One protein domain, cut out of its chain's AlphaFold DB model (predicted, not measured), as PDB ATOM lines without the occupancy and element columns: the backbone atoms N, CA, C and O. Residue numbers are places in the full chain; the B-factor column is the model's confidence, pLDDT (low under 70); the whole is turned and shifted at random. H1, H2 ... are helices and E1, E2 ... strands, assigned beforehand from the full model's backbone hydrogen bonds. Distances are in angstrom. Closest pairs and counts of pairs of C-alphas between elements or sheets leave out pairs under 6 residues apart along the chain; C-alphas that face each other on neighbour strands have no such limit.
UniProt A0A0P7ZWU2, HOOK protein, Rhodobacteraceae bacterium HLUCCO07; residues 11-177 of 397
ATOM      1  N   ALA A  11     118.149 139.155 136.289       52.78
ATOM      2  CA  ALA A  11     119.412 139.888 136.129       52.78
ATOM      3  C   ALA A  11     120.128 140.234 137.456       52.78
ATOM      4  O   ALA A  11     121.307 140.580 137.453       52.78
ATOM      5  N   GLU A  12     119.435 140.175 138.597       59.97
ATOM      6  CA  GLU A  12     120.027 140.465 139.907       59.97
ATOM      7  C   GLU A  12     120.784 139.251 140.458       59.97
ATOM      8  O   GLU A  12     121.822 139.430 141.081       59.97
ATOM      9  N   SER A  13     120.333 138.024 140.179       61.75
ATOM     10  CA  SER A  13     121.007 136.798 140.638       61.75
ATOM     11  C   SER A  13     122.447 136.686 140.126       61.75
ATOM     12  O   SER A  13     123.359 136.386 140.899       61.75
ATOM     13  N   GLU A  14     122.665 137.000 138.846       63.75
ATOM     14  CA  GLU A  14     123.999 137.025 138.236       63.75
ATOM     15  C   GLU A  14     124.896 138.093 138.868       63.75
ATOM     16  O   GLU A  14     126.064 137.837 139.142       63.75
ATOM     17  N   ALA A  15     124.339 139.264 139.192       67.75
ATOM     18  CA  ALA A  15     125.069 140.341 139.863       67.75
ATOM     19  C   ALA A  15     125.499 139.988 141.303       67.75
ATOM     20  O   ALA A  15     126.351 140.666 141.876       67.75
ATOM     21  N   PHE A  16     124.918 138.935 141.887       80.62
ATOM     22  CA  PHE A  16     125.299 138.374 143.185       80.62
ATOM     23  C   PHE A  16     126.013 137.021 143.055       80.62
ATOM     24  O   PHE A  16     126.106 136.284 144.038       80.62
ATOM     25  N   GLY A  17     126.541 136.720 141.864       81.25
ATOM     26  CA  GLY A  17     127.411 135.579 141.620       81.25
ATOM     27  C   GLY A  17     126.694 134.237 141.602       81.25
ATOM     28  O   GLY A  17     127.309 133.241 141.959       81.25
ATOM     29  N   PHE A  18     125.412 134.183 141.224       85.12
ATOM     30  CA  PHE A  18     124.682 132.930 141.016       85.12
ATOM     31  C   PHE A  18     124.030 132.894 139.632       85.12
ATOM     32  O   PHE A  18     123.209 133.750 139.298       85.12
ATOM     33  N   ALA A  19     124.333 131.853 138.860       84.19
ATOM     34  CA  ALA A  19     123.767 131.599 137.540       84.19
ATOM     35  C   ALA A  19     123.125 130.205 137.498       84.19
ATOM     36  O   ALA A  19     123.789 129.181 137.665       84.19
ATOM     37  N   ALA A  20     121.813 130.150 137.286       83.75
ATOM     38  CA  ALA A  20     121.060 128.905 137.184       83.75
ATOM     39  C   ALA A  20     120.844 128.520 135.713       83.75
ATOM     40  O   ALA A  20     120.467 129.350 134.901       83.75
ATOM     41  N   HIS A  21     121.039 127.253 135.359       82.44
ATOM     42  CA  HIS A  21     120.909 126.735 133.994       82.44
ATOM     43  C   HIS A  21     120.009 125.498 133.960       82.44
ATOM     44  O   HIS A  21     120.092 124.625 134.832       82.44
ATOM     45  N   LEU A  22     119.171 125.395 132.925       82.25
ATOM     46  CA  LEU A  22     118.301 124.243 132.695       82.25
ATOM     47  C   LEU A  22     118.983 123.210 131.802       82.25
ATOM     48  O   LEU A  22     119.519 123.532 130.741       82.25
ATOM     49  N   LEU A  23     118.880 121.946 132.205       77.81
ATOM     50  CA  LEU A  23     119.290 120.790 131.420       77.81
ATOM     51  C   LEU A  23     118.044 120.043 130.932       77.81
ATOM     52  O   LEU A  23     117.304 119.436 131.717       77.81
ATOM     53  N   GLY A  24     117.801 120.113 129.621       68.25
ATOM     54  CA  GLY A  24     116.710 119.400 128.965       68.25
ATOM     55  C   GLY A  24     116.938 117.880 128.918       68.25
ATOM     56  O   GLY A  24     118.085 117.436 128.838       68.25
ATOM     57  N   PRO A  25     115.860 117.069 128.905       61.78
ATOM     58  CA  PRO A  25     115.942 115.605 128.806       61.78
ATOM     59  C   PRO A  25     116.581 115.107 127.496       61.78
ATOM     60  O   PRO A  25     117.074 113.983 127.438       61.78
ATOM     61  N   ASP A  26     116.624 115.961 126.471       57.34
ATOM     62  CA  ASP A  26     117.082 115.633 125.115       57.34
ATOM     63  C   ASP A  26     118.574 115.959 124.899       57.34
ATOM     64  O   ASP A  26     119.085 115.879 123.782       57.34
ATOM     65  N   GLY A  27     119.283 116.381 125.954       57.88
ATOM     66  CA  GLY A  27     120.671 116.845 125.869       57.88
ATOM     67  C   GLY A  27     120.830 118.333 125.517       57.88
ATOM     68  O   GLY A  27     121.949 118.855 125.520       57.88
ATOM     69  N   SER A  28     119.732 119.049 125.242       58.91
ATOM     70  CA  SER A  28     119.733 120.498 125.011       58.91
ATOM     71  C   SER A  28     119.720 121.263 126.341       58.91
ATOM     72  O   SER A  28     118.685 121.347 127.003       58.91
ATOM     73  N   GLY A  29     120.867 121.808 126.747       60.78
ATOM     74  CA  GLY A  29     120.965 122.769 127.852       60.78
ATOM     75  C   GLY A  29     120.775 124.209 127.368       60.78
ATOM     76  O   GLY A  29     121.145 124.531 126.234       60.78
ATOM     77  N   THR A  30     120.209 125.084 128.206       60.84
ATOM     78  CA  THR A  30     120.175 126.525 127.912       60.84
ATOM     79  C   THR A  30     121.570 127.122 128.105       60.84
ATOM     80  O   THR A  30     122.160 127.023 129.180       60.84
ATOM     81  N   GLN A  31     122.115 127.751 127.057       61.19
ATOM     82  CA  GLN A  31     123.386 128.486 127.158       61.19
ATOM     83  C   GLN A  31     123.244 129.771 127.976       61.19
ATOM     84  O   GLN A  31     124.214 130.208 128.586       61.19
ATOM     85  N   MET A  32     122.039 130.345 128.008       67.44
ATOM     86  CA  MET A  32     121.726 131.490 128.852       67.44
ATOM     87  C   MET A  32     121.246 131.024 130.234       67.44
ATOM     88  O   MET A  32     120.524 130.016 130.317       67.44
ATOM     89  N   PRO A  33     121.656 131.727 131.298       74.50
ATOM     90  CA  PRO A  33     121.116 131.535 132.635       74.50
ATOM     91  C   PRO A  33     119.618 131.871 132.677       74.50
ATOM     92  O   PRO A  33     119.112 132.673 131.894       74.50
ATOM     93  N   VAL A  34     118.906 131.202 133.576       80.44
ATOM     94  CA  VAL A  34     117.475 131.362 133.847       80.44
ATOM     95  C   VAL A  34     117.264 131.778 135.297       80.44
ATOM     96  O   VAL A  34     118.099 131.511 136.162       80.44
ATOM     97  N   GLY A  35     116.113 132.378 135.587       81.12
ATOM     98  CA  GLY A  35     115.740 132.738 136.949       81.12
ATOM     99  C   GLY A  35     115.625 131.542 137.893       81.12
ATOM    100  O   GLY A  35     115.212 130.451 137.497       81.12
ATOM    101  N   VAL A  36     115.869 131.750 139.191       81.81
ATOM    102  CA  VAL A  36     115.665 130.713 140.229       81.81
ATOM    103  C   VAL A  36     114.220 130.224 140.262       81.81
ATOM    104  O   VAL A  36     113.957 129.028 140.400       81.81
ATOM    105  N   SER A  37     113.272 131.150 140.108       82.06
ATOM    106  CA  SER A  37     111.838 130.847 140.082       82.06
ATOM    107  C   SER A  37     111.441 130.069 138.825       82.06
ATOM    108  O   SER A  37     110.601 129.168 138.888       82.06
ATOM    109  N   GLU A  38     112.078 130.373 137.693       82.50
ATOM    110  CA  GLU A  38     111.890 129.662 136.428       82.50
ATOM    111  C   GLU A  38     112.461 128.239 136.518       82.50
ATOM    112  O   GLU A  38     111.743 127.268 136.258       82.50
ATOM    113  N   LEU A  39     113.695 128.094 137.016       82.44
ATOM    114  CA  LEU A  39     114.314 126.797 137.288       82.44
ATOM    115  C   LEU A  39     113.435 125.948 138.219       82.44
ATOM    116  O   LEU A  39     113.176 124.777 137.933       82.44
ATOM    117  N   ALA A  40     112.920 126.530 139.306       83.25
ATOM    118  CA  ALA A  40     112.024 125.841 140.230       83.25
ATOM    119  C   ALA A  40     110.743 125.338 139.539       83.25
ATOM    120  O   ALA A  40     110.361 124.180 139.725       83.25
ATOM    121  N   GLY A  41     110.113 126.168 138.702       82.69
ATOM    122  CA  GLY A  41     108.904 125.803 137.960       82.69
ATOM    123  C   GLY A  41     109.125 124.667 136.956       82.69
ATOM    124  O   GLY A  41     108.279 123.779 136.829       82.69
ATOM    125  N   HIS A  42     110.272 124.648 136.276       80.12
ATOM    126  CA  HIS A  42     110.635 123.569 135.354       80.12
ATOM    127  C   HIS A  42     110.951 122.262 136.081       80.12
ATOM    128  O   HIS A  42     110.496 121.198 135.664       80.12
ATOM    129  N   LEU A  43     111.644 122.327 137.219       81.00
ATOM    130  CA  LEU A  43     111.900 121.150 138.051       81.00
ATOM    131  C   LEU A  43     110.611 120.518 138.601       81.00
ATOM    132  O   LEU A  43     110.590 119.323 138.882       81.00
ATOM    133  N   GLU A  44     109.528 121.272 138.777       80.81
ATOM    134  CA  GLU A  44     108.247 120.721 139.244       80.81
ATOM    135  C   GLU A  44     107.410 120.086 138.124       80.81
ATOM    136  O   GLU A  44     106.665 119.143 138.386       80.81
ATOM    137  N   ARG A  45     107.539 120.571 136.882       71.69
ATOM    138  CA  ARG A  45     106.667 120.191 135.754       71.69
ATOM    139  C   ARG A  45     107.269 119.151 134.814       71.69
ATOM    140  O   ARG A  45     106.522 118.398 134.195       71.69
ATOM    141  N   SER A  46     108.591 119.102 134.695       62.56
ATOM    142  CA  SER A  46     109.303 118.216 133.774       62.56
ATOM    143  C   SER A  46     110.385 117.418 134.501       62.56
ATOM    144  O   SER A  46     110.942 117.858 135.504       62.56
ATOM    145  N   GLY A  47     110.733 116.235 133.983       67.75
ATOM    146  CA  GLY A  47     111.895 115.444 134.430       67.75
ATOM    147  C   GLY A  47     113.254 116.111 134.152       67.75
ATOM    148  O   GLY A  47     114.271 115.430 134.103       67.75
ATOM    149  N   THR A  48     113.256 117.425 133.935       78.88
ATOM    150  CA  THR A  48     114.411 118.290 133.715       78.88
ATOM    151  C   THR A  48     115.331 118.306 134.925       78.88
ATOM    152  O   THR A  48     114.896 118.179 136.074       78.88
ATOM    153  N   GLN A  49     116.614 118.486 134.645       83.00
ATOM    154  CA  GLN A  49     117.667 118.679 135.633       83.00
ATOM    155  C   GLN A  49     118.185 120.117 135.531       83.00
ATOM    156  O   GLN A  49     117.854 120.837 134.589       83.00
ATOM    157  N   GLY A  50     118.961 120.561 136.513       83.25
ATOM    158  CA  GLY A  50     119.523 121.906 136.521       83.25
ATOM    159  C   GLY A  50     120.939 121.946 137.070       83.25
ATOM    160  O   GLY A  50     121.345 121.077 137.845       83.25
ATOM    161  N   ILE A  51     121.673 122.980 136.682       84.06
ATOM    162  CA  ILE A  51     122.979 123.320 137.245       84.06
ATOM    163  C   ILE A  51     122.884 124.734 137.800       84.06
ATOM    164  O   ILE A  51     122.351 125.617 137.140       84.06
ATOM    165  N   ILE A  52     123.398 124.946 139.004       86.50
ATOM    166  CA  ILE A  52     123.616 126.276 139.566       86.50
ATOM    167  C   ILE A  52     125.124 126.477 139.648       86.50
ATOM    168  O   ILE A  52     125.821 125.716 140.322       86.50
ATOM    169  N   ILE A  53     125.607 127.487 138.941       85.12
ATOM    170  CA  ILE A  53     126.982 127.960 138.996       85.12
ATOM    171  C   ILE A  53     127.021 129.112 139.995       85.12
ATOM    172  O   ILE A  53     126.156 129.987 139.944       85.12
ATOM    173  N   TYR A  54     127.993 129.113 140.901       86.25
ATOM    174  CA  TYR A  54     128.188 130.217 141.832       86.25
ATOM    175  C   TYR A  54     129.641 130.688 141.879       86.25
ATOM    176  O   TYR A  54     130.566 129.886 141.786       86.25
ATOM    177  N   GLU A  55     129.836 131.994 142.021       84.38
ATOM    178  CA  GLU A  55     131.149 132.616 142.182       84.38
ATOM    179  C   GLU A  55     131.625 132.565 143.636       84.38
ATOM    180  O   GLU A  55     130.830 132.394 144.567       84.38
ATOM    181  N   ASP A  56     132.938 132.713 143.843       84.00
ATOM    182  CA  ASP A  56     133.501 132.807 145.189       84.00
ATOM    183  C   ASP A  56     132.810 133.944 145.976       84.00
ATOM    184  O   ASP A  56     132.845 135.102 145.541       84.00
ATOM    185  N   PRO A  57     132.205 133.655 147.145       84.69
ATOM    186  CA  PRO A  57     131.461 134.646 147.917       84.69
ATOM    187  C   PRO A  57     132.279 135.899 148.242       84.69
ATOM    188  O   PRO A  57     131.747 137.010 148.208       84.69
ATOM    189  N   SER A  58     133.575 135.743 148.528       84.62
ATOM    190  CA  SER A  58     134.451 136.862 148.892       84.62
ATOM    191  C   SER A  58     134.687 137.790 147.703       84.62
ATOM    192  O   SER A  58     134.693 139.007 147.866       84.62
ATOM    193  N   THR A  59     134.811 137.225 146.505       84.12
ATOM    194  CA  THR A  59     134.994 137.960 145.246       84.12
ATOM    195  C   THR A  59     133.737 138.749 144.873       84.12
ATOM    196  O   THR A  59     133.811 139.944 144.584       84.12
ATOM    197  N   VAL A  60     132.561 138.123 144.978       86.56
ATOM    198  CA  VAL A  60     131.269 138.778 144.714       86.56
ATOM    199  C   VAL A  60     131.036 139.939 145.679       86.56
ATOM    200  O   VAL A  60     130.690 141.051 145.273       86.56
ATOM    201  N   ILE A  61     131.241 139.706 146.980       87.25
ATOM    202  CA  ILE A  61     131.061 140.746 147.998       87.25
ATOM    203  C   ILE A  61     132.076 141.881 147.784       87.25
ATOM    204  O   ILE A  61     131.714 143.044 147.958       87.25
ATOM    205  N   ALA A  62     133.306 141.584 147.358       85.88
ATOM    206  CA  ALA A  62     134.327 142.592 147.079       85.88
ATOM    207  C   ALA A  62     133.942 143.548 145.949       85.88
ATOM    208  O   ALA A  62     134.034 144.759 146.133       85.88
ATOM    209  N   HIS A  63     133.422 143.041 144.830       86.38
ATOM    210  CA  HIS A  63     132.935 143.898 143.745       86.38
ATOM    211  C   HIS A  63     131.793 144.817 144.181       86.38
ATOM    212  O   HIS A  63     131.719 145.985 143.784       86.38
ATOM    213  N   LEU A  64     130.911 144.331 145.060       86.38
ATOM    214  CA  LEU A  64     129.867 145.174 145.636       86.38
ATOM    215  C   LEU A  64     130.475 146.300 146.486       86.38
ATOM    216  O   LEU A  64     130.005 147.436 146.398       86.38
ATOM    217  N   LEU A  65     131.526 146.023 147.262       86.56
ATOM    218  CA  LEU A  65     132.229 147.033 148.061       86.56
ATOM    219  C   LEU A  65     132.946 148.073 147.189       86.56
ATOM    220  O   LEU A  65     132.801 149.269 147.441       86.56
ATOM    221  N   GLU A  66     133.646 147.639 146.140       84.81
ATOM    222  CA  GLU A  66     134.313 148.518 145.168       84.81
ATOM    223  C   GLU A  66     133.348 149.473 144.477       84.81
ATOM    224  O   GLU A  66     133.648 150.650 144.287       84.81
ATOM    225  N   SER A  67     132.144 148.991 144.158       84.50
ATOM    226  CA  SER A  67     131.081 149.819 143.578       84.50
ATOM    227  C   SER A  67     130.503 150.859 144.556       84.50
ATOM    228  O   SER A  67     129.560 151.577 144.222       84.50
ATOM    229  N   GLY A  68     131.041 150.944 145.778       84.12
ATOM    230  CA  GLY A  68     130.631 151.887 146.812       84.12
ATOM    231  C   GLY A  68     129.437 151.418 147.641       84.12
ATOM    232  O   GLY A  68     128.830 152.226 148.354       84.12
ATOM    233  N   ARG A  69     129.053 150.132 147.580       86.06
ATOM    234  CA  ARG A  69     127.977 149.621 148.441       86.06
ATOM    235  C   ARG A  69     128.493 149.399 149.861       86.06
ATOM    236  O   ARG A  69     129.570 148.845 150.055       86.06
ATOM    237  N   PRO A  70     127.705 149.755 150.887       88.75
ATOM    238  CA  PRO A  70     128.097 149.492 152.261       88.75
ATOM    239  C   PRO A  70     128.068 147.985 152.553       88.75
ATOM    240  O   PRO A  70     127.097 147.298 152.219       88.75
ATOM    241  N   LEU A  71     129.094 147.503 153.258       86.94
ATOM    242  CA  LEU A  71     129.327 146.092 153.595       86.94
ATOM    243  C   LEU A  71     128.090 145.359 154.126       86.94
ATOM    244  O   LEU A  71     127.743 144.286 153.639       86.94
ATOM    245  N   ASN A  72     127.368 145.966 155.069       86.31
ATOM    246  CA  ASN A  72     126.175 145.356 155.660       86.31
ATOM    247  C   ASN A  72     125.075 145.082 154.621       86.31
ATOM    248  O   ASN A  72     124.365 144.082 154.726       86.31
ATOM    249  N   LYS A  73     124.926 145.958 153.616       87.38
ATOM    250  CA  LYS A  73     123.951 145.760 152.534       87.38
ATOM    251  C   LYS A  73     124.440 144.711 151.541       87.38
ATOM    252  O   LYS A  73     123.637 143.868 151.159       87.38
ATOM    253  N   ALA A  74     125.726 144.726 151.187       87.69
ATOM    254  CA  ALA A  74     126.323 143.727 150.300       87.69
ATOM    255  C   ALA A  74     126.160 142.303 150.867       87.69
ATOM    256  O   ALA A  74     125.615 141.431 150.194       87.69
ATOM    257  N   LEU A  75     126.497 142.099 152.147       87.88
ATOM    258  CA  LEU A  75     126.324 140.816 152.843       87.88
ATOM    259  C   LEU A  75     124.856 140.391 152.964       87.88
ATOM    260  O   LEU A  75     124.527 139.216 152.820       87.88
ATOM    261  N   ALA A  76     123.945 141.320 153.271       86.88
ATOM    262  CA  ALA A  76     122.521 141.001 153.379       86.88
ATOM    263  C   ALA A  76     121.908 140.593 152.029       86.88
ATOM    264  O   ALA A  76     121.109 139.660 151.987       86.88
ATOM    265  N   GLN A  77     122.292 141.270 150.945       87.44
ATOM    266  CA  GLN A  77     121.810 140.982 149.593       87.44
ATOM    267  C   GLN A  77     122.360 139.652 149.078       87.44
ATOM    268  O   GLN A  77     121.574 138.807 148.658       87.44
ATOM    269  N   TRP A  78     123.669 139.420 149.223       91.06
ATOM    270  CA  TRP A  78     124.276 138.137 148.868       91.06
ATOM    271  C   TRP A  78     123.622 136.972 149.626       91.06
ATOM    272  O   TRP A  78     123.204 135.994 149.011       91.06
ATOM    273  N   ARG A  79     123.411 137.107 150.947       89.69
ATOM    274  CA  ARG A  79     122.704 136.092 151.751       89.69
ATOM    275  C   ARG A  79     121.282 135.833 151.265       89.69
ATOM    276  O   ARG A  79     120.849 134.686 151.250       89.69
ATOM    277  N   ALA A  80     120.528 136.870 150.905       87.56
ATOM    278  CA  ALA A  80     119.162 136.683 150.423       87.56
ATOM    279  C   ALA A  80     119.142 135.796 149.165       87.56
ATOM    280  O   ALA A  80     118.415 134.803 149.135       87.56
ATOM    281  N   VAL A  81     120.014 136.093 148.199       87.50
ATOM    282  CA  VAL A  81     120.128 135.341 146.942       87.50
ATOM    283  C   VAL A  81     120.664 133.928 147.178       87.50
ATOM    284  O   VAL A  81     120.072 132.954 146.708       87.50
ATOM    285  N   ALA A  82     121.728 133.776 147.968       87.88
ATOM    286  CA  ALA A  82     122.300 132.472 148.300       87.88
ATOM    287  C   ALA A  82     121.284 131.559 149.010       87.88
ATOM    288  O   ALA A  82     121.201 130.365 148.717       87.88
ATOM    289  N   GLN A  83     120.459 132.111 149.907       89.94
ATOM    290  CA  GLN A  83     119.442 131.350 150.633       89.94
ATOM    291  C   GLN A  83     118.342 130.830 149.703       89.94
ATOM    292  O   GLN A  83     117.859 129.715 149.905       89.94
ATOM    293  N   GLU A  84     117.943 131.606 148.693       87.44
ATOM    294  CA  GLU A  84     116.950 131.188 147.696       87.44
ATOM    295  C   GLU A  84     117.458 130.003 146.863       87.44
ATOM    296  O   GLU A  84     116.771 128.983 146.742       87.44
ATOM    297  N   HIS A  85     118.703 130.077 146.388       85.94
ATOM    298  CA  HIS A  85     119.342 128.997 145.633       85.94
ATOM    299  C   HIS A  85     119.568 127.746 146.491       85.94
ATOM    300  O   HIS A  85     119.235 126.632 146.075       85.94
ATOM    301  N   LEU A  86     120.056 127.905 147.726       86.62
ATOM    302  CA  LEU A  86     120.226 126.792 148.662       86.62
ATOM    303  C   LEU A  86     118.891 126.130 149.013       86.62
ATOM    304  O   LEU A  86     118.816 124.899 149.064       86.62
ATOM    305  N   ALA A  87     117.821 126.901 149.223       87.19
ATOM    306  CA  ALA A  87     116.488 126.359 149.485       87.19
ATOM    307  C   ALA A  87     115.983 125.504 148.313       87.19
ATOM    308  O   ALA A  87     115.445 124.412 148.530       87.19
ATOM    309  N   LEU A  88     116.225 125.947 147.077       85.31
ATOM    310  CA  LEU A  88     115.906 125.173 145.883       85.31
ATOM    311  C   LEU A  88     116.730 123.872 145.814       85.31
ATOM    312  O   LEU A  88     116.165 122.794 145.599       85.31
ATOM    313  N   CYS A  89     118.032 123.938 146.106       85.25
ATOM    314  CA  CYS A  89     118.902 122.763 146.220       85.25
ATOM    315  C   CYS A  89     118.441 121.787 147.314       85.25
ATOM    316  O   CYS A  89     118.486 120.575 147.118       85.25
ATOM    317  N   ARG A  90     117.960 122.281 148.467       86.69
ATOM    318  CA  ARG A  90     117.401 121.445 149.551       86.69
ATOM    319  C   ARG A  90     116.146 120.695 149.086       86.69
ATOM    320  O   ARG A  90     116.000 119.518 149.405       86.69
ATOM    321  N   LYS A  91     115.269 121.344 148.313       84.94
ATOM    322  CA  LYS A  91     114.008 120.760 147.823       84.94
ATOM    323  C   LYS A  91     114.208 119.765 146.671       84.94
ATOM    324  O   LYS A  91     113.505 118.761 146.604       84.94
ATOM    325  N   SER A  92     115.173 120.018 145.784       81.69
ATOM    326  CA  SER A  92     115.373 119.271 144.529       81.69
ATOM    327  C   SER A  92     116.779 118.663 144.389       81.69
ATOM    328  O   SER A  92     117.288 118.523 143.279       81.69
ATOM    329  N   GLY A  93     117.401 118.244 145.496       72.06
ATOM    330  CA  GLY A  93     118.836 117.913 145.558       72.06
ATOM    331  C   GLY A  93     119.342 116.791 144.640       72.06
ATOM    332  O   GLY A  93     120.519 116.765 144.300       72.06
ATOM    333  N   ARG A  94     118.478 115.877 144.175       75.38
ATOM    334  CA  ARG A  94     118.876 114.846 143.188       75.38
ATOM    335  C   ARG A  94     118.879 115.351 141.743       75.38
ATOM    336  O   ARG A  94     119.470 114.705 140.885       75.38
ATOM    337  N   ARG A  95     118.205 116.471 141.473       78.69
ATOM    338  CA  ARG A  95     117.994 117.025 140.126       78.69
ATOM    339  C   ARG A  95     118.810 118.285 139.857       78.69
ATOM    340  O   ARG A  95     118.872 118.702 138.709       78.69
ATOM    341  N   ILE A  96     119.422 118.863 140.890       83.62
ATOM    342  CA  ILE A  96     120.266 120.052 140.787       83.62
ATOM    343  C   ILE A  96     121.705 119.683 141.142       83.62
ATOM    344  O   ILE A  96     121.946 119.023 142.156       83.62
ATOM    345  N   ALA A  97     122.651 120.123 140.321       82.19
ATOM    346  CA  ALA A  97     124.064 120.183 140.677       82.19
ATOM    347  C   ALA A  97     124.462 121.621 141.016       82.19
ATOM    348  O   ALA A  97     124.005 122.555 140.366       82.19
ATOM    349  N   LEU A  98     125.312 121.777 142.028       84.50
ATOM    350  CA  LEU A  98     125.907 123.052 142.413       84.50
ATOM    351  C   LEU A  98     127.402 123.010 142.077       84.50
ATOM    352  O   LEU A  98     128.059 122.007 142.378       84.50
ATOM    353  N   CYS A  99     127.926 124.058 141.444       81.38
ATOM    354  CA  CYS A  99     129.329 124.140 141.031       81.38
ATOM    355  C   CYS A  99     129.890 125.544 141.241       81.38
ATOM    356  O   CYS A  99     129.235 126.521 140.891       81.38
ATOM    357  N   GLY A 100     131.109 125.636 141.771       77.56
ATOM    358  CA  GLY A 100     131.852 126.890 141.808       77.56
ATOM    359  C   GLY A 100     132.348 127.288 140.416       77.56
ATOM    360  O   GLY A 100     132.669 126.421 139.602       77.56
ATOM    361  N   THR A 101     132.440 128.587 140.140       75.44
ATOM    362  CA  THR A 101     133.207 129.097 138.997       75.44
ATOM    363  C   THR A 101     134.696 128.884 139.226       75.44
ATOM    364  O   THR A 101     135.180 129.039 140.349       75.44
ATOM    365  N   THR A 102     135.439 128.629 138.151       67.38
ATOM    366  CA  THR A 102     136.904 128.633 138.181       67.38
ATOM    367  C   THR A 102     137.454 129.605 137.142       67.38
ATOM    368  O   THR A 102     136.918 129.751 136.040       67.38
ATOM    369  N   GLN A 103     138.523 130.302 137.521       65.38
ATOM    370  CA  GLN A 103     139.285 131.166 136.622       65.38
ATOM    371  C   GLN A 103     140.322 130.366 135.814       65.38
ATOM    372  O   GLN A 103     140.826 130.871 134.812       65.38
ATOM    373  N   ASP A 104     140.621 129.120 136.208       63.44
ATOM    374  CA  ASP A 104     141.569 128.256 135.507       63.44
ATOM    375  C   ASP A 104     140.858 127.415 134.433       63.44
ATOM    376  O   ASP A 104     139.970 126.599 134.698       63.44
ATOM    377  N   SER A 105     141.289 127.594 133.183       63.78
ATOM    378  CA  SER A 105     140.784 126.834 132.039       63.78
ATOM    379  C   SER A 105     141.035 125.327 132.166       63.78
ATOM    380  O   SER A 105     140.308 124.563 131.534       63.78
ATOM    381  N   ALA A 106     142.041 124.883 132.927       65.31
ATOM    382  CA  ALA A 106     142.313 123.463 133.147       65.31
ATOM    383  C   ALA A 106     141.331 122.842 134.156       65.31
ATOM    384  O   ALA A 106     140.791 121.762 133.913       65.31
ATOM    385  N   GLU A 107     141.035 123.551 135.247       66.38
ATOM    386  CA  GLU A 107     140.030 123.133 136.230       66.38
ATOM    387  C   GLU A 107     138.626 123.123 135.625       66.38
ATOM    388  O   GLU A 107     137.859 122.199 135.888       66.38
ATOM    389  N   ALA A 108     138.312 124.086 134.749       66.62
ATOM    390  CA  ALA A 108     137.035 124.141 134.040       66.62
ATOM    391  C   ALA A 108     136.785 122.884 133.183       66.62
ATOM    392  O   ALA A 108     135.646 122.423 133.079       66.62
ATOM    393  N   VAL A 109     137.840 122.298 132.600       68.25
ATOM    394  CA  VAL A 109     137.756 121.050 131.822       68.25
ATOM    395  C   VAL A 109     137.461 119.858 132.734       68.25
ATOM    396  O   VAL A 109     136.549 119.088 132.433       68.25
ATOM    397  N   ILE A 110     138.142 119.748 133.878       69.19
ATOM    398  CA  ILE A 110     137.910 118.679 134.868       69.19
ATOM    399  C   ILE A 110     136.483 118.762 135.433       69.19
ATOM    400  O   ILE A 110     135.776 117.757 135.523       69.19
ATOM    401  N   LEU A 111     136.027 119.974 135.753       69.19
ATOM    402  CA  LEU A 111     134.660 120.260 136.192       69.19
ATOM    403  C   LEU A 111     133.628 119.837 135.138       69.19
ATOM    404  O   LEU A 111     132.602 119.243 135.472       69.19
ATOM    405  N   SER A 112     133.911 120.109 133.861       69.50
ATOM    406  CA  SER A 112     133.040 119.700 132.758       69.50
ATOM    407  C   SER A 112     132.974 118.174 132.595       69.50
ATOM    408  O   SER A 112     131.904 117.633 132.320       69.50
ATOM    409  N   GLU A 113     134.079 117.465 132.843       70.69
ATOM    410  CA  GLU A 113     134.150 116.003 132.783       70.69
ATOM    411  C   GLU A 113     133.335 115.359 133.917       70.69
ATOM    412  O   GLU A 113     132.448 114.546 133.650       70.69
ATOM    413  N   GLN A 114     133.507 115.815 135.162       72.31
ATOM    414  CA  GLN A 114     132.735 115.338 136.324       72.31
ATOM    415  C   GLN A 114     131.230 115.626 136.202       72.31
ATOM    416  O   GLN A 114     130.382 114.808 136.570       72.31
ATOM    417  N   LEU A 115     130.868 116.788 135.653       72.19
ATOM    418  CA  LEU A 115     129.474 117.119 135.368       72.19
ATOM    419  C   LEU A 115     128.887 116.249 134.251       72.19
ATOM    420  O   LEU A 115     127.704 115.910 134.313       72.19
ATOM    421  N   SER A 116     129.693 115.842 133.268       69.12
ATOM    422  CA  SER A 116     129.257 114.962 132.177       69.12
ATOM    423  C   SER A 116     128.982 113.520 132.629       69.12
ATOM    424  O   SER A 116     128.090 112.872 132.076       69.12
ATOM    425  N   GLU A 117     129.662 113.038 133.680       70.19
ATOM    426  CA  GLU A 117     129.351 111.753 134.325       70.19
ATOM    427  C   GLU A 117     127.977 111.784 135.008       70.19
ATOM    428  O   GLU A 117     127.203 110.826 134.930       70.19
ATOM    429  N   ARG A 118     127.649 112.906 135.664       69.31
ATOM    430  CA  ARG A 118     126.372 113.098 136.369       69.31
ATOM    431  C   ARG A 118     125.211 113.392 135.412       69.31
ATOM    432  O   ARG A 118     124.072 113.025 135.709       69.31
ATOM    433  N   PHE A 119     125.500 114.016 134.272       70.94
ATOM    434  CA  PHE A 119     124.534 114.412 133.248       70.94
ATOM    435  C   PHE A 119     124.979 113.922 131.862       70.94
ATOM    436  O   PHE A 119     125.520 114.663 131.039       70.94
ATOM    437  N   ALA A 120     124.749 112.634 131.592       59.62
ATOM    438  CA  ALA A 120     125.135 112.023 130.326       59.62
ATOM    439  C   ALA A 120     124.389 112.669 129.138       59.62
ATOM    440  O   ALA A 120     123.159 112.678 129.101       59.62
ATOM    441  N   LYS A 121     125.147 113.110 128.121       58.72
ATOM    442  CA  LYS A 121     124.682 113.654 126.820       58.72
ATOM    443  C   LYS A 121     124.181 115.113 126.795       58.72
ATOM    444  O   LYS A 121     123.635 115.522 125.773       58.72
ATOM    445  N   THR A 122     124.402 115.924 127.832       61.19
ATOM    446  CA  THR A 122     124.055 117.365 127.825       61.19
ATOM    447  C   THR A 122     125.246 118.270 127.501       61.19
ATOM    448  O   THR A 122     126.338 118.066 128.025       61.19
ATOM    449  N   LYS A 123     125.043 119.316 126.681       61.22
ATOM    450  CA  LYS A 123     126.032 120.402 126.519       61.22
ATOM    451  C   LYS A 123     126.048 121.280 127.774       61.22
ATOM    452  O   LYS A 123     125.028 121.886 128.095       61.22
ATOM    453  N   LEU A 124     127.189 121.343 128.460       64.75
ATOM    454  CA  LEU A 124     127.363 122.142 129.673       64.75
ATOM    455  C   LEU A 124     127.579 123.636 129.344       64.75
ATOM    456  O   LEU A 124     128.189 123.943 128.314       64.75
ATOM    457  N   PRO A 125     127.078 124.560 130.185       63.47
ATOM    458  CA  PRO A 125     127.371 125.993 130.089       63.47
ATOM    459  C   PRO A 125     128.862 126.283 130.344       63.47
ATOM    460  O   PRO A 125     129.564 125.480 130.957       63.47
ATOM    461  N   GLY A 126     129.358 127.425 129.856       60.19
ATOM    462  CA  GLY A 126     130.745 127.846 130.080       60.19
ATOM    463  C   GLY A 126     131.005 128.118 131.562       60.19
ATOM    464  O   GLY A 126     130.337 128.956 132.155       60.19
ATOM    465  N   LEU A 127     131.968 127.409 132.155       59.56
ATOM    466  CA  LEU A 127     132.276 127.456 133.595       59.56
ATOM    467  C   LEU A 127     133.338 128.510 133.972       59.56
ATOM    468  O   LEU A 127     133.751 128.573 135.128       59.56
ATOM    469  N   SER A 128     133.785 129.317 133.002       56.91
ATOM    470  CA  SER A 128     134.813 130.350 133.172       56.91
ATOM    471  C   SER A 128     134.211 131.736 132.949       56.91
ATOM    472  O   SER A 128     133.656 132.008 131.881       56.91
ATOM    473  N   THR A 129     134.319 132.607 133.954       56.97
ATOM    474  CA  THR A 129     133.882 134.005 133.889       56.97
ATOM    475  C   THR A 129     135.100 134.933 133.793       56.97
ATOM    476  O   THR A 129     136.020 134.880 134.604       56.97
ATOM    477  N   ALA A 130     135.131 135.789 132.764       48.09
ATOM    478  CA  ALA A 130     136.195 136.768 132.518       48.09
ATOM    479  C   ALA A 130     135.917 138.090 133.256       48.09
ATOM    480  O   ALA A 130     135.844 139.156 132.642       48.09
ATOM    481  N   VAL A 131     135.689 138.020 134.568       60.53
ATOM    482  CA  VAL A 131     135.456 139.210 135.395       60.53
ATOM    483  C   VAL A 131     136.808 139.746 135.868       60.53
ATOM    484  O   VAL A 131     137.663 138.982 136.319       60.53
ATOM    485  N   SER A 132     137.026 141.058 135.719       65.38
ATOM    486  CA  SER A 132     138.224 141.731 136.240       65.38
ATOM    487  C   SER A 132     138.334 141.447 137.737       65.38
ATOM    488  O   SER A 132     137.353 141.693 138.429       65.38
ATOM    489  N   PRO A 133     139.474 140.965 138.260       68.12
ATOM    490  CA  PRO A 133     139.586 140.649 139.677       68.12
ATOM    491  C   PRO A 133     139.373 141.917 140.530       68.12
ATOM    492  O   PRO A 133     139.903 142.972 140.161       68.12
ATOM    493  N   PRO A 134     138.618 141.836 141.643       72.94
ATOM    494  CA  PRO A 134     138.464 142.948 142.574       72.94
ATOM    495  C   PRO A 134     139.797 143.272 143.255       72.94
ATOM    496  O   PRO A 134     140.664 142.405 143.399       72.94
ATOM    497  N   ASP A 135     139.942 144.508 143.728       75.12
ATOM    498  CA  ASP A 135     141.054 144.967 144.545       75.12
ATOM    499  C   ASP A 135     141.259 143.978 145.706       75.12
ATOM    500  O   ASP A 135     140.324 143.710 146.481       75.12
ATOM    501  N   PRO A 136     142.485 143.448 145.865       72.12
ATOM    502  CA  PRO A 136     142.824 142.512 146.927       72.12
ATOM    503  C   PRO A 136     142.413 142.978 148.329       72.12
ATOM    504  O   PRO A 136     142.152 142.139 149.192       72.12
ATOM    505  N   PHE A 137     142.348 144.291 148.573       74.62
ATOM    506  CA  PHE A 137     141.867 144.854 149.829       74.62
ATOM    507  C   PHE A 137     140.384 144.555 150.074       74.62
ATOM    508  O   PHE A 137     140.020 144.082 151.154       74.62
ATOM    509  N   PHE A 138     139.522 144.789 149.082       80.19
ATOM    510  CA  PHE A 138     138.084 144.548 149.218       80.19
ATOM    511  C   PHE A 138     137.757 143.054 149.278       80.19
ATOM    512  O   PHE A 138     136.863 142.673 150.031       80.19
ATOM    513  N   VAL A 139     138.517 142.205 148.577       79.44
ATOM    514  CA  VAL A 139     138.415 140.735 148.677       79.44
ATOM    515  C   VAL A 139     138.735 140.245 150.078       79.44
ATOM    516  O   VAL A 139     137.990 139.457 150.660       79.44
ATOM    517  N   ALA A 140     139.819 140.748 150.653       75.88
ATOM    518  CA  ALA A 140     140.227 140.393 151.996       75.88
ATOM    519  C   ALA A 140     139.221 140.864 153.059       75.88
ATOM    520  O   ALA A 140     138.862 140.110 153.966       75.88
ATOM    521  N   LEU A 141     138.709 142.092 152.917       80.69
ATOM    522  CA  LEU A 141     137.664 142.632 153.786       80.69
ATOM    523  C   LEU A 141     136.365 141.820 153.684       80.69
ATOM    524  O   LEU A 141     135.732 141.541 154.705       80.69
ATOM    525  N   ALA A 142     135.975 141.427 152.473       84.00
ATOM    526  CA  ALA A 142     134.819 140.580 152.220       84.00
ATOM    527  C   ALA A 142     134.966 139.196 152.869       84.00
ATOM    528  O   ALA A 142     134.073 138.789 153.613       84.00
ATOM    529  N   ALA A 143     136.104 138.524 152.666       80.31
ATOM    530  CA  ALA A 143     136.401 137.211 153.242       80.31
ATOM    531  C   ALA A 143     136.359 137.233 154.779       80.31
ATOM    532  O   ALA A 143     135.676 136.418 155.399       80.31
ATOM    533  N   LEU A 144     137.011 138.219 155.408       80.38
ATOM    534  CA  LEU A 144     136.994 138.396 156.865       80.38
ATOM    535  C   LEU A 144     135.584 138.675 157.402       80.38
ATOM    536  O   LEU A 144     135.185 138.155 158.444       80.38
ATOM    537  N   SER A 145     134.810 139.497 156.693       83.31
ATOM    538  CA  SER A 145     133.461 139.877 157.121       83.31
ATOM    539  C   SER A 145     132.471 138.719 156.988       83.31
ATOM    540  O   SER A 145     131.670 138.488 157.895       83.31
ATOM    541  N   ALA A 146     132.561 137.961 155.894       82.75
ATOM    542  CA  ALA A 146     131.774 136.756 155.665       82.75
ATOM    543  C   ALA A 146     132.154 135.632 156.642       82.75
ATOM    544  O   ALA A 146     131.276 134.963 157.181       82.75
ATOM    545  N   GLY A 147     133.448 135.491 156.942       79.06
ATOM    546  CA  GLY A 147     133.959 134.558 157.939       79.06
ATOM    547  C   GLY A 147     133.556 134.908 159.372       79.06
ATOM    548  O   GLY A 147     133.504 134.016 160.212       79.06
ATOM    549  N   ARG A 148     133.227 136.168 159.690       80.31
ATOM    550  CA  ARG A 148     132.802 136.595 161.039       80.31
ATOM    551  C   ARG A 148     131.297 136.454 161.284       80.31
ATOM    552  O   ARG A 148     130.901 136.151 162.410       80.31
ATOM    553  N   ASP A 149     130.463 136.684 160.272       84.44
ATOM    554  CA  ASP A 149     129.008 136.524 160.378       84.44
ATOM    555  C   ASP A 149     128.642 135.037 160.362       84.44
ATOM    556  O   ASP A 149     128.781 134.380 159.336       84.44
ATOM    557  N   SER A 150     128.152 134.501 161.485       83.56
ATOM    558  CA  SER A 150     127.861 133.063 161.605       83.56
ATOM    559  C   SER A 150     126.866 132.582 160.550       83.56
ATOM    560  O   SER A 150     127.053 131.521 159.977       83.56
ATOM    561  N   VAL A 151     125.855 133.393 160.226       85.25
ATOM    562  CA  VAL A 151     124.852 133.046 159.210       85.25
ATOM    563  C   VAL A 151     125.481 132.959 157.820       85.25
ATOM    564  O   VAL A 151     125.229 132.006 157.093       85.25
ATOM    565  N   THR A 152     126.299 133.945 157.439       84.31
ATOM    566  CA  THR A 152     127.022 133.929 156.158       84.31
ATOM    567  C   THR A 152     127.991 132.751 156.107       84.31
ATOM    568  O   THR A 152     128.006 132.039 155.108       84.31
ATOM    569  N   ARG A 153     128.738 132.495 157.188       84.12
ATOM    570  CA  ARG A 153     129.672 131.368 157.287       84.12
ATOM    571  C   ARG A 153     128.969 130.025 157.102       84.12
ATOM    572  O   ARG A 153     129.369 129.276 156.222       84.12
ATOM    573  N   ASP A 154     127.889 129.771 157.839       85.56
ATOM    574  CA  ASP A 154     127.120 128.522 157.748       85.56
ATOM    575  C   ASP A 154     126.585 128.302 156.320       85.56
ATOM    576  O   ASP A 154     126.578 127.186 155.801       85.56
ATOM    577  N   MET A 155     126.162 129.379 155.647       85.25
ATOM    578  CA  MET A 155     125.708 129.320 154.256       85.25
ATOM    579  C   MET A 155     126.848 129.054 153.268       85.25
ATOM    580  O   MET A 155     126.650 128.302 152.315       85.25
ATOM    581  N   ILE A 156     128.025 129.652 153.476       84.88
ATOM    582  CA  ILE A 156     129.223 129.385 152.671       84.88
ATOM    583  C   ILE A 156     129.657 127.930 152.862       84.88
ATOM    584  O   ILE A 156     129.875 127.233 151.876       84.88
ATOM    585  N   GLU A 157     129.710 127.439 154.099       84.81
ATOM    586  CA  GLU A 157     130.026 126.042 154.404       84.81
ATOM    587  C   GLU A 157     129.021 125.081 153.757       84.81
ATOM    588  O   GLU A 157     129.421 124.076 153.169       84.81
ATOM    589  N   GLU A 158     127.723 125.401 153.780       86.62
ATOM    590  CA  GLU A 158     126.709 124.596 153.096       86.62
ATOM    591  C   GLU A 158     126.870 124.617 151.567       86.62
ATOM    592  O   GLU A 158     126.708 123.571 150.931       86.62
ATOM    593  N   LEU A 159     127.193 125.768 150.966       85.19
ATOM    594  CA  LEU A 159     127.486 125.868 149.531       85.19
ATOM    595  C   LEU A 159     128.701 125.012 149.169       85.19
ATOM    596  O   LEU A 159     128.617 124.202 148.249       85.19
ATOM    597  N   LEU A 160     129.791 125.129 149.929       82.94
ATOM    598  CA  LEU A 160     131.021 124.369 149.711       82.94
ATOM    599  C   LEU A 160     130.794 122.861 149.880       82.94
ATOM    600  O   LEU A 160     131.217 122.086 149.028       82.94
ATOM    601  N   ALA A 161     130.070 122.437 150.920       82.88
ATOM    602  CA  ALA A 161     129.785 121.025 151.184       82.88
ATOM    603  C   ALA A 161     128.860 120.380 150.137       82.88
ATOM    604  O   ALA A 161     128.872 119.161 149.957       82.88
ATOM    605  N   ARG A 162     128.020 121.181 149.470       81.00
ATOM    606  CA  ARG A 162     127.097 120.719 148.419       81.00
ATOM    607  C   ARG A 162     127.653 120.873 147.013       81.00
ATOM    608  O   ARG A 162     127.096 120.273 146.088       81.00
ATOM    609  N   SER A 163     128.678 121.698 146.844       82.50
ATOM    610  CA  SER A 163     129.308 121.913 145.555       82.50
ATOM    611  C   SER A 163     130.073 120.669 145.127       82.50
ATOM    612  O   SER A 163     130.721 120.009 145.934       82.50
ATOM    613  N   ILE A 164     129.997 120.347 143.837       74.62
ATOM    614  CA  ILE A 164     130.803 119.273 143.243       74.62
ATOM    615  C   ILE A 164     132.284 119.677 143.249       74.62
ATOM    616  O   ILE A 164     133.141 118.857 143.560       74.62
ATOM    617  N   VAL A 165     132.559 120.953 142.967       70.31
ATOM    618  CA  VAL A 165     133.886 121.564 143.075       70.31
ATOM    619  C   VAL A 165     133.721 122.947 143.712       70.31
ATOM    620  O   VAL A 165     133.010 123.790 143.151       70.31
ATOM    621  N   PRO A 166     134.287 123.189 144.904       62.59
ATOM    622  CA  PRO A 166     134.248 124.507 145.528       62.59
ATOM    623  C   PRO A 166     135.099 125.514 144.730       62.59
ATOM    624  O   PRO A 166     136.128 125.117 144.181       62.59
ATOM    625  N   PRO A 167     134.712 126.802 144.659       64.38
ATOM    626  CA  PRO A 167     135.543 127.827 144.038       64.38
ATOM    627  C   PRO A 167     136.825 128.042 144.854       64.38
ATOM    628  O   PRO A 167     136.821 127.942 146.084       64.38
ATOM    629  N   VAL A 168     137.929 128.343 144.171       65.44
ATOM    630  CA  VAL A 168     139.204 128.674 144.817       65.44
ATOM    631  C   VAL A 168     139.148 130.126 145.287       65.44
ATOM    632  O   VAL A 168     138.990 131.035 144.473       65.44
ATOM    633  N   SER A 169     139.294 130.355 146.594       62.62
ATOM    634  CA  SER A 169     139.386 131.719 147.126       62.62
ATOM    635  C   SER A 169     140.687 132.378 146.637       62.62
ATOM    636  O   SER A 169     141.767 131.834 146.890       62.62
ATOM    637  N   PRO A 170     140.634 133.560 145.993       59.56
ATOM    638  CA  PRO A 170     141.824 134.281 145.519       59.56
ATOM    639  C   PRO A 170     142.688 134.838 146.660       59.56
ATOM    640  O   PRO A 170     143.791 135.339 146.437       59.56
ATOM    641  N   VAL A 171     142.189 134.773 147.892       61.56
ATOM    642  CA  VAL A 171     142.836 135.330 149.067       61.56
ATOM    643  C   VAL A 171     142.929 134.253 150.145       61.56
ATOM    644  O   VAL A 171     141.927 133.738 150.640       61.56
ATOM    645  N   ASN A 172     144.169 133.914 150.494       57.84
ATOM    646  CA  ASN A 172     144.509 132.899 151.486       57.84
ATOM    647  C   ASN A 172     144.621 133.568 152.866       57.84
ATOM    648  O   ASN A 172     145.718 133.777 153.384       57.84
ATOM    649  N   LEU A 173     143.487 134.019 153.407       59.41
ATOM    650  CA  LEU A 173     143.425 134.571 154.762       59.41
ATOM    651  C   LEU A 173     142.986 133.482 155.722       59.41
ATOM    652  O   LEU A 173     141.992 132.794 155.493       59.41
ATOM    653  N   SER A 174     143.729 133.354 156.815       53.84
ATOM    654  CA  SER A 174     143.339 132.483 157.910       53.84
ATOM    655  C   SER A 174     142.111 133.078 158.595       53.84
ATOM    656  O   SER A 174     142.194 134.128 159.230       53.84
ATOM    657  N   VAL A 175     140.968 132.397 158.486       54.12
ATOM    658  CA  VAL A 175     139.763 132.720 159.272       54.12
ATOM    659  C   VAL A 175     140.044 132.556 160.776       54.12
ATOM    660  O   VAL A 175     139.425 133.236 161.593       54.12
ATOM    661  N   ASP A 176     141.032 131.724 161.122       54.47
ATOM    662  CA  ASP A 176     141.486 131.478 162.490       54.47
ATOM    663  C   ASP A 176     142.412 132.586 163.034       54.47
ATOM    664  O   ASP A 176     142.652 132.631 164.240       54.47
ATOM    665  N   ASP A 177     142.904 133.504 162.183       64.94
ATOM    666  CA  ASP A 177     143.717 134.665 162.583       64.94
ATOM    667  C   ASP A 177     143.322 135.961 161.827       64.94
ATOM    668  O   ASP A 177     143.974 136.395 160.862       64.94
TER     669      ASP A 177
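Overview. This is residues 11 to 177 of the 397 residues of the protein "HOOK protein" of Rhodobacteraceae bacterium HLUCCO07 (UniProt A0A0P7ZWU2). What does the domain look like? A small sheet of three strands, E1 to E3, is covered on one face by H2, H4 and H7, two layers with helices on one face of a sheet, while H3 and H6 pack on each other beyond the end of the sheet where E2 ends. What is it made of? The printed part has 167 residues with seven named helices and three named strands, in the order H1 E1 H2 E2 H3 H4 E3 H5 H6 H7; the class is mostly helix, and the sheet, in the order E1 E2 E3, is mixed. How large is it? It is compact, with a radius of gyration of the C-alphas of 15.7 A, and spans 47 by 32 by 28 A.

Arrangement. How do the strands pair? E1, residues 18 to 23, and E2, residues 49 to 54, are antiparallel at 160 degrees, with N 21 and O 51 2.8 A apart. E2 and E3, residues 96 to 100, are parallel at 22 degrees, with N 52 and O 97 2.8 A apart. Which helices are on the sheet? H1, residues 11 to 15, and H5, residues 105 to 118, only graze it. H2, residues 36 to 45, and the hub H4, residues 71 to 91, are on the same face, at heights of 9.5 and 10.5 A over the sheet, and touch at a shallow tilt of 6 degrees, the same way, the closest C-alphas being those of Val 36 and His 85, 6.8 A. What else touches? H3, residues 57 to 66, forms a helical hairpin with H4, closest at the C-alphas of Leu 64 and Ala 74, 6.0 A, and touches H6, residues 136 to 148, at a steep tilt of 56 degrees, closest at those of Ala 62 and Phe 138, 4.7 A. H7, residues 150 to 162, touches H4 at a steep tilt of 40 degrees, closest at the C-alphas of Arg 79 and Thr 152, 6.5 A. Are the helix backbones complete? Every O i to N i+4 pair is within hydrogen-bond range in H2, H3, H4, H6 and H7, against 9 of 10 in H5 and 0 of 1 in H1, where 1 of 2 O i to N i+3 pairs is.

Along the chain. Where does the printed part begin? C-alpha 11, the first of H1, is at (119.412, 139.888, 136.129). Which element is longest? H4 measures 30.2 A, from C-alpha 71 at (129.327, 146.092, 153.595). Where does the last element end? H7 ends with C-alpha 162 at (127.097, 120.719, 148.419).

Size, cuts and confidence. Which links are long? E1 to H2, 12 residues, and H5 to H6, 17 residues, are long, and the printed part has no cut. Where is confidence low? The mean pLDDT of the printed part is 75.8, and 55 residues are under 70, among them residues 120 to 133 and 166 to 177.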